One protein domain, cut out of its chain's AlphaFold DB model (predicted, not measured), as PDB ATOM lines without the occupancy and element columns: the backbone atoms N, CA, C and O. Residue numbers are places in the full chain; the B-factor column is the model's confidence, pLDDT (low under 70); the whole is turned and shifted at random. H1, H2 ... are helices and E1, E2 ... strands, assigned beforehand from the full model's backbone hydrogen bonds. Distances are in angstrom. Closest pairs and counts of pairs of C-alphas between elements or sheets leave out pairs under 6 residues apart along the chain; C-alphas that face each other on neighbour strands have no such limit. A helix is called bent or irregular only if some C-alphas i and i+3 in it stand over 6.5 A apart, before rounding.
ATOM      1  N   GLU A   3     -23.351  10.291 -41.070       95.62
ATOM      2  CA  GLU A   3     -23.974   9.783 -39.854       95.62
ATOM      3  C   GLU A   3     -23.404   8.398 -39.557       95.62
ATOM      4  O   GLU A   3     -23.433   7.506 -40.404       95.62
ATOM      5  N   VAL A   4     -22.815   8.234 -38.373       96.75
ATOM      6  CA  VAL A   4     -22.207   6.974 -37.937       96.75
ATOM      7  C   VAL A   4     -22.532   6.774 -36.458       96.75
ATOM      8  O   VAL A   4     -22.328   7.714 -35.688       96.75
ATOM      9  N   PRO A   5     -22.987   5.578 -36.043       96.19
ATOM     10  CA  PRO A   5     -23.126   5.235 -34.631       96.19
ATOM     11  C   PRO A   5     -21.839   5.499 -33.841       96.19
ATOM     12  O   PRO A   5     -20.738   5.164 -34.294       96.19
ATOM     13  N   GLU A   6     -21.975   6.087 -32.653       95.06
ATOM     14  CA  GLU A   6     -20.845   6.464 -31.800       95.06
ATOM     15  C   GLU A   6     -19.981   5.253 -31.435       95.06
ATOM     16  O   GLU A   6     -18.752   5.323 -31.482       95.06
ATOM     17  N   GLU A   7     -20.609   4.113 -31.164       95.31
ATOM     18  CA  GLU A   7     -19.932   2.873 -30.795       95.31
ATOM     19  C   GLU A   7     -18.983   2.407 -31.907       95.31
ATOM     20  O   GLU A   7     -17.858   1.979 -31.639       95.31
ATOM     21  N   LEU A   8     -19.395   2.568 -33.170       95.62
ATOM     22  CA  LEU A   8     -18.559   2.245 -34.325       95.62
ATOM     23  C   LEU A   8     -17.405   3.237 -34.487       95.62
ATOM     24  O   LEU A   8     -16.309   2.840 -34.882       95.62
ATOM     25  N   LEU A   9     -17.620   4.521 -34.195       96.31
ATOM     26  CA  LEU A   9     -16.555   5.527 -34.238       96.31
ATOM     27  C   LEU A   9     -15.495   5.255 -33.165       96.31
ATOM     28  O   LEU A   9     -14.300   5.334 -33.457       96.31
ATOM     29  N   VAL A  10     -15.920   4.870 -31.959       96.69
ATOM     30  CA  VAL A  10     -15.022   4.453 -30.876       96.69
ATOM     31  C   VAL A  10     -14.213   3.223 -31.290       96.69
ATOM     32  O   VAL A  10     -12.982   3.271 -31.219       96.69
ATOM     33  N   GLU A  11     -14.860   2.165 -31.799       96.38
ATOM     34  CA  GLU A  11     -14.169   0.956 -32.280       96.38
ATOM     35  C   GLU A  11     -13.117   1.301 -33.347       96.38
ATOM     36  O   GLU A  11     -11.956   0.896 -33.237       96.38
ATOM     37  N   ARG A  12     -13.503   2.108 -34.347       95.50
ATOM     38  CA  ARG A  12     -12.634   2.513 -35.463       95.50
ATOM     39  C   ARG A  12     -11.397   3.284 -35.000       95.50
ATOM     40  O   ARG A  12     -10.315   3.095 -35.558       95.50
ATOM     41  N   VAL A  13     -11.535   4.175 -34.017       96.69
ATOM     42  CA  VAL A  13     -10.399   4.972 -33.533       96.69
ATOM     43  C   VAL A  13      -9.492   4.150 -32.620       96.69
ATOM     44  O   VAL A  13      -8.280   4.160 -32.814       96.69
ATOM     45  N   VAL A  14     -10.050   3.384 -31.680       96.88
ATOM     46  CA  VAL A  14      -9.253   2.560 -30.751       96.88
ATOM     47  C   VAL A  14      -8.501   1.443 -31.489       96.88
ATOM     48  O   VAL A  14      -7.376   1.085 -31.122       96.88
ATOM     49  N   GLY A  15      -9.072   0.917 -32.574       97.00
ATOM     50  CA  GLY A  15      -8.433  -0.079 -33.435       97.00
ATOM     51  C   GLY A  15      -7.361   0.475 -34.381       97.00
ATOM     52  O   GLY A  15      -6.671  -0.315 -35.034       97.00
ATOM     53  N   ARG A  16      -7.189   1.802 -34.466       97.75
ATOM     54  CA  ARG A  16      -6.246   2.448 -35.384       97.75
ATOM     55  C   ARG A  16      -4.799   2.253 -34.951       97.75
ATOM     56  O   ARG A  16      -4.444   2.395 -33.781       97.75
ATOM     57  N   ARG A  17      -3.939   1.969 -35.920       97.81
ATOM     58  CA  ARG A  17      -2.494   1.841 -35.747       97.81
ATOM     59  C   ARG A  17      -1.755   2.624 -36.824       97.81
ATOM     60  O   ARG A  17      -2.289   2.865 -37.903       97.81
ATOM     61  N   LEU A  18      -0.528   3.022 -36.522       97.62
ATOM     62  CA  LEU A  18       0.372   3.728 -37.422       97.62
ATOM     63  C   LEU A  18       1.692   2.969 -37.494       97.62
ATOM     64  O   LEU A  18       2.308   2.702 -36.460       97.62
ATOM     65  N   ASP A  19       2.135   2.662 -38.706       97.25
ATOM     66  CA  ASP A  19       3.507   2.229 -38.935       97.25
ATOM     67  C   ASP A  19       4.435   3.460 -38.904       97.25
ATOM     68  O   ASP A  19       4.332   4.314 -39.792       97.25
ATOM     69  N   PRO A  20       5.341   3.584 -37.915       96.69
ATOM     70  CA  PRO A  20       6.216   4.748 -37.793       96.69
ATOM     71  C   PRO A  20       7.259   4.844 -38.916       96.69
ATOM     72  O   PRO A  20       7.824   5.915 -39.118       96.69
ATOM     73  N   VAL A  21       7.521   3.754 -39.648       96.31
ATOM     74  CA  VAL A  21       8.520   3.723 -40.728       96.31
ATOM     75  C   VAL A  21       7.925   4.212 -42.046       96.31
ATOM     76  O   VAL A  21       8.549   4.992 -42.760       96.31
ATOM     77  N   THR A  22       6.718   3.752 -42.382       95.62
ATOM     78  CA  THR A  22       6.079   4.054 -43.676       95.62
ATOM     79  C   THR A  22       5.032   5.161 -43.599       95.62
ATOM     80  O   THR A  22       4.621   5.685 -44.631       95.62
ATOM     81  N   GLY A  23       4.551   5.495 -42.399       94.56
ATOM     82  CA  GLY A  23       3.421   6.400 -42.197       94.56
ATOM     83  C   GLY A  23       2.063   5.799 -42.577       94.56
ATOM     84  O   GLY A  23       1.048   6.491 -42.491       94.56
ATOM     85  N   LYS A  24       2.013   4.522 -42.988       96.25
ATOM     86  CA  LYS A  24       0.760   3.838 -43.323       96.25
ATOM     87  C   LYS A  24      -0.110   3.653 -42.081       96.25
ATOM     88  O   LYS A  24       0.370   3.281 -41.007       96.25
ATOM     89  N   ILE A  25      -1.407   3.897 -42.254       96.56
ATOM     90  CA  ILE A  25      -2.423   3.676 -41.225       96.56
ATOM     91  C   ILE A  25      -3.005   2.278 -41.403       96.56
ATOM     92  O   ILE A  25      -3.412   1.903 -42.500       96.56
ATOM     93  N   TYR A  26      -3.095   1.554 -40.296       96.88
ATOM     94  CA  TYR A  26      -3.695   0.231 -40.206       96.88
ATOM     95  C   TYR A  26      -4.873   0.246 -39.240       96.88
ATOM     96  O   TYR A  26      -5.012   1.138 -38.397       96.88
ATOM     97  N   HIS A  27      -5.712  -0.778 -39.338       96.88
ATOM     98  CA  HIS A  27      -6.753  -1.046 -38.361       96.88
ATOM     99  C   HIS A  27      -6.761  -2.532 -38.032       96.88
ATOM    100  O   HIS A  27      -6.915  -3.349 -38.934       96.88
ATOM    101  N   LEU A  28      -6.686  -2.886 -36.749       95.12
ATOM    102  CA  LEU A  28      -6.509  -4.282 -36.319       95.12
ATOM    103  C   LEU A  28      -7.555  -5.258 -36.895       95.12
ATOM    104  O   LEU A  28      -7.228  -6.398 -37.194       95.12
ATOM    105  N   LYS A  29      -8.800  -4.799 -37.069       93.56
ATOM    106  CA  LYS A  29      -9.907  -5.560 -37.681       93.56
ATOM    107  C   LYS A  29     -10.086  -5.337 -39.192       93.56
ATOM    108  O   LYS A  29     -10.099  -6.294 -39.952       93.56
ATOM    109  N   TYR A  30     -10.268  -4.087 -39.629       91.19
ATOM    110  CA  TYR A  30     -10.690  -3.769 -41.002       91.19
ATOM    111  C   TYR A  30      -9.559  -3.663 -42.035       91.19
ATOM    112  O   TYR A  30      -9.821  -3.741 -43.230       91.19
ATOM    113  N   SER A  31      -8.318  -3.442 -41.600       93.94
ATOM    114  CA  SER A  31      -7.148  -3.333 -42.476       93.94
ATOM    115  C   SER A  31      -5.913  -3.775 -41.687       93.94
ATOM    116  O   SER A  31      -5.121  -2.916 -41.274       93.94
ATOM    117  N   PRO A  32      -5.805  -5.081 -41.371       95.75
ATOM    118  CA  PRO A  32      -4.713  -5.603 -40.560       95.75
ATOM    119  C   PRO A  32      -3.362  -5.443 -41.280       95.75
ATOM    120  O   PRO A  32      -3.333  -5.293 -42.503       95.75
ATOM    121  N   PRO A  33      -2.241  -5.452 -40.537       96.62
ATOM    122  CA  PRO A  33      -0.906  -5.427 -41.130       96.62
ATOM    123  C   PRO A  33      -0.674  -6.637 -42.035       96.62
ATOM    124  O   PRO A  33      -1.159  -7.734 -41.760       96.62
ATOM    125  N   GLU A  34       0.097  -6.445 -43.103       94.50
ATOM    126  CA  GLU A  34       0.329  -7.481 -44.113       94.50
ATOM    127  C   GLU A  34       1.257  -8.604 -43.619       94.50
ATOM    128  O   GLU A  34       1.254  -9.697 -44.182       94.50
ATOM    129  N   ASN A  35       2.076  -8.344 -42.593       95.56
ATOM    130  CA  ASN A  35       3.016  -9.308 -42.021       95.56
ATOM    131  C   ASN A  35       3.357  -8.996 -40.549       95.56
ATOM    132  O   ASN A  35       3.047  -7.918 -40.031       95.56
ATOM    133  N   GLU A  36       4.016  -9.948 -39.880       95.44
ATOM    134  CA  GLU A  36       4.391  -9.847 -38.462       95.44
ATOM    135  C   GLU A  36       5.409  -8.734 -38.175       95.44
ATOM    136  O   GLU A  36       5.345  -8.111 -37.117       95.44
ATOM    137  N   GLU A  37       6.315  -8.439 -39.111       96.25
ATOM    138  CA  GLU A  37       7.311  -7.371 -38.951       96.25
ATOM    139  C   GLU A  37       6.632  -5.999 -38.836       96.25
ATOM    140  O   GLU A  37       6.935  -5.218 -37.931       96.25
ATOM    141  N   ILE A  38       5.675  -5.721 -39.728       96.25
ATOM    142  CA  ILE A  38       4.859  -4.508 -39.673       96.25
ATOM    143  C   ILE A  38       4.024  -4.526 -38.395       96.25
ATOM    144  O   ILE A  38       4.023  -3.533 -37.672       96.25
ATOM    145  N   ALA A  39       3.369  -5.649 -38.076       95.81
ATOM    146  CA  ALA A  39       2.527  -5.778 -36.886       95.81
ATOM    147  C   ALA A  39       3.278  -5.446 -35.585       95.81
ATOM    148  O   ALA A  39       2.751  -4.715 -34.747       95.81
ATOM    149  N   ALA A  40       4.514  -5.932 -35.438       96.81
ATOM    150  CA  ALA A  40       5.332  -5.748 -34.242       96.81
ATOM    151  C   ALA A  40       5.785  -4.294 -34.022       96.81
ATOM    152  O   ALA A  40       6.039  -3.901 -32.885       96.81
ATOM    153  N   ARG A  41       5.881  -3.490 -35.090       97.19
ATOM    154  CA  ARG A  41       6.303  -2.080 -35.010       97.19
ATOM    155  C   ARG A  41       5.152  -1.076 -35.017       97.19
ATOM    156  O   ARG A  41       5.401   0.127 -34.940       97.19
ATOM    157  N   LEU A  42       3.906  -1.537 -35.137       97.62
ATOM    158  CA  LEU A  42       2.743  -0.659 -35.126       97.62
ATOM    159  C   LEU A  42       2.635   0.099 -33.803       97.62
ATOM    160  O   LEU A  42       2.724  -0.466 -32.716       97.62
ATOM    161  N   THR A  43       2.350   1.388 -33.911       97.38
ATOM    162  CA  THR A  43       2.123   2.270 -32.767       97.38
ATOM    163  C   THR A  43       0.677   2.750 -32.744       97.38
ATOM    164  O   THR A  43      -0.001   2.799 -33.772       97.38
ATOM    165  N   GLN A  44       0.180   3.093 -31.561       96.38
ATOM    166  CA  GLN A  44      -1.111   3.752 -31.381       96.38
ATOM    167  C   GLN A  44      -0.858   5.197 -30.959       96.38
ATOM    168  O   GLN A  44       0.068   5.471 -30.192       96.38
ATOM    169  N   ARG A  45      -1.670   6.137 -31.448       94.12
ATOM    170  CA  ARG A  45      -1.568   7.524 -30.989       94.12
ATOM    171  C   ARG A  45      -2.023   7.620 -29.537       94.12
ATOM    172  O   ARG A  45      -2.956   6.939 -29.123       94.12
ATOM    173  N   PHE A  46      -1.401   8.514 -28.776       94.44
ATOM    174  CA  PHE A  46      -1.724   8.711 -27.359       94.44
ATOM    175  C   PHE A  46      -3.176   9.175 -27.119       94.44
ATOM    176  O   PHE A  46      -3.658   9.127 -25.984       94.44
ATOM    177  N   ASP A  47      -3.852   9.696 -28.149       93.50
ATOM    178  CA  ASP A  47      -5.231  10.176 -28.108       93.50
ATOM    179  C   ASP A  47      -6.276   9.181 -28.632       93.50
ATOM    180  O   ASP A  47      -7.469   9.449 -28.506       93.50
ATOM    181  N   ASP A  48      -5.855   8.018 -29.136       95.38
ATOM    182  CA  ASP A  48      -6.745   6.964 -29.641       95.38
ATOM    183  C   ASP A  48      -7.276   6.074 -28.501       95.38
ATOM    184  O   ASP A  48      -7.270   4.848 -28.593       95.38
ATOM    185  N   THR A  49      -7.718   6.692 -27.403       95.56
ATOM    186  CA  THR A  49      -8.355   6.018 -26.263       95.56
ATOM    187  C   THR A  49      -9.858   6.260 -26.271       95.56
ATOM    188  O   THR A  49     -10.318   7.313 -26.708       95.56
ATOM    189  N   GLU A  50     -10.637   5.312 -25.748       96.19
ATOM    190  CA  GLU A  50     -12.100   5.432 -25.688       96.19
ATOM    191  C   GLU A  50     -12.550   6.737 -25.011       96.19
ATOM    192  O   GLU A  50     -13.367   7.471 -25.562       96.19
ATOM    193  N   GLU A  51     -11.962   7.065 -23.859       96.50
ATOM    194  CA  GLU A  51     -12.263   8.286 -23.105       96.50
ATOM    195  C   GLU A  51     -12.051   9.555 -23.944       96.50
ATOM    196  O   GLU A  51     -12.926  10.421 -24.027       96.50
ATOM    197  N   LYS A  52     -10.903   9.656 -24.627       96.50
ATOM    198  CA  LYS A  52     -10.568  10.831 -25.439       96.50
ATOM    199  C   LYS A  52     -11.426  10.926 -26.691       96.50
ATOM    200  O   LYS A  52     -11.770  12.031 -27.107       96.50
ATOM    201  N   VAL A  53     -11.787   9.792 -27.287       96.56
ATOM    202  CA  VAL A  53     -12.682   9.758 -28.448       96.56
ATOM    203  C   VAL A  53     -14.078  10.225 -28.061       96.56
ATOM    204  O   VAL A  53     -14.609  11.099 -28.740       96.56
ATOM    205  N   LYS A  54     -14.633   9.737 -26.947       96.38
ATOM    206  CA  LYS A  54     -15.943  10.174 -26.439       96.38
ATOM    207  C   LYS A  54     -15.987  11.675 -26.171       96.38
ATOM    208  O   LYS A  54     -16.894  12.357 -26.642       96.38
ATOM    209  N   LEU A  55     -14.958  12.222 -25.516       96.81
ATOM    210  CA  LEU A  55     -14.865  13.666 -25.282       96.81
ATOM    211  C   LEU A  55     -14.851  14.459 -26.600       96.81
ATOM    212  O   LEU A  55     -15.571  15.444 -26.751       96.81
ATOM    213  N   ARG A  56     -14.065  14.005 -27.583       97.06
ATOM    214  CA  ARG A  56     -14.005  14.636 -28.908       97.06
ATOM    215  C   ARG A  56     -15.335  14.555 -29.650       97.06
ATOM    216  O   ARG A  56     -15.702  15.524 -30.311       97.06
ATOM    217  N   LEU A  57     -16.040  13.429 -29.557       96.81
ATOM    218  CA  LEU A  57     -17.358  13.258 -30.162       96.81
ATOM    219  C   LEU A  57     -18.378  14.187 -29.514       96.81
ATOM    220  O   LEU A  57     -19.115  14.846 -30.238       96.81
ATOM    221  N   GLN A  58     -18.372  14.331 -28.189       96.69
ATOM    222  CA  GLN A  58     -19.245  15.278 -27.499       96.69
ATOM    223  C   GLN A  58     -19.018  16.715 -27.989       96.69
ATOM    224  O   GLN A  58     -19.970  17.398 -28.366       96.69
ATOM    225  N   THR A  59     -17.758  17.167 -28.045       97.44
ATOM    226  CA  THR A  59     -17.426  18.502 -28.572       97.44
ATOM    227  C   THR A  59     -17.848  18.650 -30.036       97.44
ATOM    228  O   THR A  59     -18.360  19.693 -30.436       97.44
ATOM    229  N   HIS A  60     -17.658  17.607 -30.849       96.44
ATOM    230  CA  HIS A  60     -18.077  17.612 -32.247       96.44
ATOM    231  C   HIS A  60     -19.594  17.776 -32.391       96.44
ATOM    232  O   HIS A  60     -20.016  18.651 -33.142       96.44
ATOM    233  N   HIS A  61     -20.401  17.008 -31.653       95.19
ATOM    234  CA  HIS A  61     -21.864  17.096 -31.703       95.19
ATOM    235  C   HIS A  61     -22.360  18.486 -31.306       95.19
ATOM    236  O   HIS A  61     -23.118  19.087 -32.059       95.19
ATOM    237  N   GLN A  62     -21.850  19.044 -30.203       96.44
ATOM    238  CA  GLN A  62     -22.202  20.400 -29.764       96.44
ATOM    239  C   GLN A  62     -21.920  21.449 -30.851       96.44
ATOM    240  O   GLN A  62     -22.750  22.313 -31.129       96.44
ATOM    241  N   ASN A  63     -20.758  21.353 -31.499       96.31
ATOM    242  CA  ASN A  63     -20.377  22.283 -32.558       96.31
ATOM    243  C   ASN A  63     -21.214  22.095 -33.827       96.31
ATOM    244  O   ASN A  63     -21.589  23.081 -34.460       96.31
ATOM    245  N   VAL A  64     -21.502  20.847 -34.210       94.75
ATOM    246  CA  VAL A  64     -22.343  20.542 -35.373       94.75
ATOM    247  C   VAL A  64     -23.758  21.059 -35.142       94.75
ATOM    248  O   VAL A  64     -24.269  21.774 -35.997       94.75
ATOM    249  N   GLU A  65     -24.365  20.776 -33.989       93.50
ATOM    250  CA  GLU A  65     -25.708  21.247 -33.634       93.50
ATOM    251  C   GLU A  65     -25.823  22.775 -33.707       93.50
ATOM    252  O   GLU A  65     -26.803  23.289 -34.245       93.50
ATOM    253  N   ALA A  66     -24.793  23.500 -33.258       94.81
ATOM    254  CA  ALA A  66     -24.769  24.961 -33.285       94.81
ATOM    255  C   ALA A  66     -24.797  25.563 -34.703       94.81
ATOM    256  O   ALA A  66     -25.259  26.690 -34.876       94.81
ATOM    257  N   VAL A  67     -24.308  24.838 -35.717       95.06
ATOM    258  CA  VAL A  67     -24.250  25.331 -37.107       95.06
ATOM    259  C   VAL A  67     -25.252  24.660 -38.037       95.06
ATOM    260  O   VAL A  67     -25.491  25.168 -39.130       95.06
ATOM    261  N   LEU A  68     -25.850  23.537 -37.629       93.81
ATOM    262  CA  LEU A  68     -26.679  22.704 -38.499       93.81
ATOM    263  C   LEU A  68     -27.892  23.467 -39.037       93.81
ATOM    264  O   LEU A  68     -28.227  23.302 -40.206       93.81
ATOM    265  N   SER A  69     -28.490  24.344 -38.222       92.31
ATOM    266  CA  SER A  69     -29.621  25.199 -38.609       92.31
ATOM    267  C   SER A  69     -29.329  26.073 -39.832       92.31
ATOM    268  O   SER A  69     -30.203  26.236 -40.675       92.31
ATOM    269  N   MET A  70     -28.098  26.573 -39.982       95.94
ATOM    270  CA  MET A  70     -27.705  27.426 -41.112       95.94
ATOM    271  C   MET A  70     -27.616  26.671 -42.443       95.94
ATOM    272  O   MET A  70     -27.626  27.295 -43.499       95.94
ATOM    273  N   TYR A  71     -27.504  25.342 -42.401       95.12
ATOM    274  CA  TYR A  71     -27.284  24.499 -43.577       95.12
ATOM    275  C   TYR A  71     -28.430  23.516 -43.839       95.12
ATOM    276  O   TYR A  71     -28.290  22.667 -44.717       95.12
ATOM    277  N   GLN A  72     -29.548  23.603 -43.104       90.25
ATOM    278  CA  GLN A  72     -30.653  22.635 -43.192       90.25
ATOM    279  C   GLN A  72     -31.164  22.428 -44.623       90.25
ATOM    280  O   GLN A  72     -31.444  21.292 -44.995       90.25
ATOM    281  N   ASP A  73     -31.196  23.485 -45.435       92.69
ATOM    282  CA  ASP A  73     -31.719  23.430 -46.805       92.69
ATOM    283  C   ASP A  73     -30.750  22.804 -47.820       92.69
ATOM    284  O   ASP A  73     -31.155  22.454 -48.926       92.69
ATOM    285  N   ILE A  74     -29.464  22.672 -47.473       93.38
ATOM    286  CA  ILE A  74     -28.426  22.176 -48.394       93.38
ATOM    287  C   ILE A  74     -27.682  20.946 -47.870       93.38
ATOM    288  O   ILE A  74     -26.787  20.420 -48.537       93.38
ATOM    289  N   ILE A  75     -28.002  20.484 -46.661       94.81
ATOM    290  CA  ILE A  75     -27.309  19.361 -46.040       94.81
ATOM    291  C   ILE A  75     -27.818  18.034 -46.606       94.81
ATOM    292  O   ILE A  75     -28.988  17.683 -46.498       94.81
ATOM    293  N   VAL A  76     -26.902  17.239 -47.153       95.62
ATOM    294  CA  VAL A  76     -27.177  15.848 -47.536       95.62
ATOM    295  C   VAL A  76     -26.637  14.932 -46.447       95.62
ATOM    296  O   VAL A  76     -25.445  14.983 -46.129       95.62
TER     297      VAL A  76
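AT A GLANCE: This is residues 3 to 76 of the 110 residues of the protein "Adenylate kinase" of Opuntia streptacantha (UniProt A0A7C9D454). Long helix H3 packs its start on H1, and its residues 59 to 71 stick out with 72 to 76 as an arm; the small body holds H1, antiparallel hairpin E1-E2 and, at the far end, H2. The printed part, 74 residues, mostly helix, has three named helices and two strands, H1 E1 E2 H2 H3. It is loose, radius of gyration of the C-alphas 16.1 A, spanning 50 by 25 by 20 A.

HOW THE PARTS SIT: H1, residues 6 to 14, touches residues 50 to 57 alone of H3, residues 50 to 71, at a steep tilt of 51 degrees; closest C-alphas Val 10 and Glu 50, 6.0 A. Hairpin E1, residues 16 to 18, and E2, residues 25 to 27, has N 17 and O 26 within hydrogen-bond range, 2.8 A. H2, residues 36 to 41, and E1 are near each other. O i to N i+4 pairs are within range throughout H1 and H2, 15 of 18 in H3.

IN THESE COORDINATES: H1 begins at C-alpha 6, (-20.845, 6.464, -31.800). H3, 30.2 A from first to last C-alpha, is irregular, with C-alphas 66 and 69 7.2 A apart, and ends at C-alpha 71, (-27.284, 24.499, -43.577).

THE WHOLE: The printed part has no cut; no printed residue is under 70 in pLDDT.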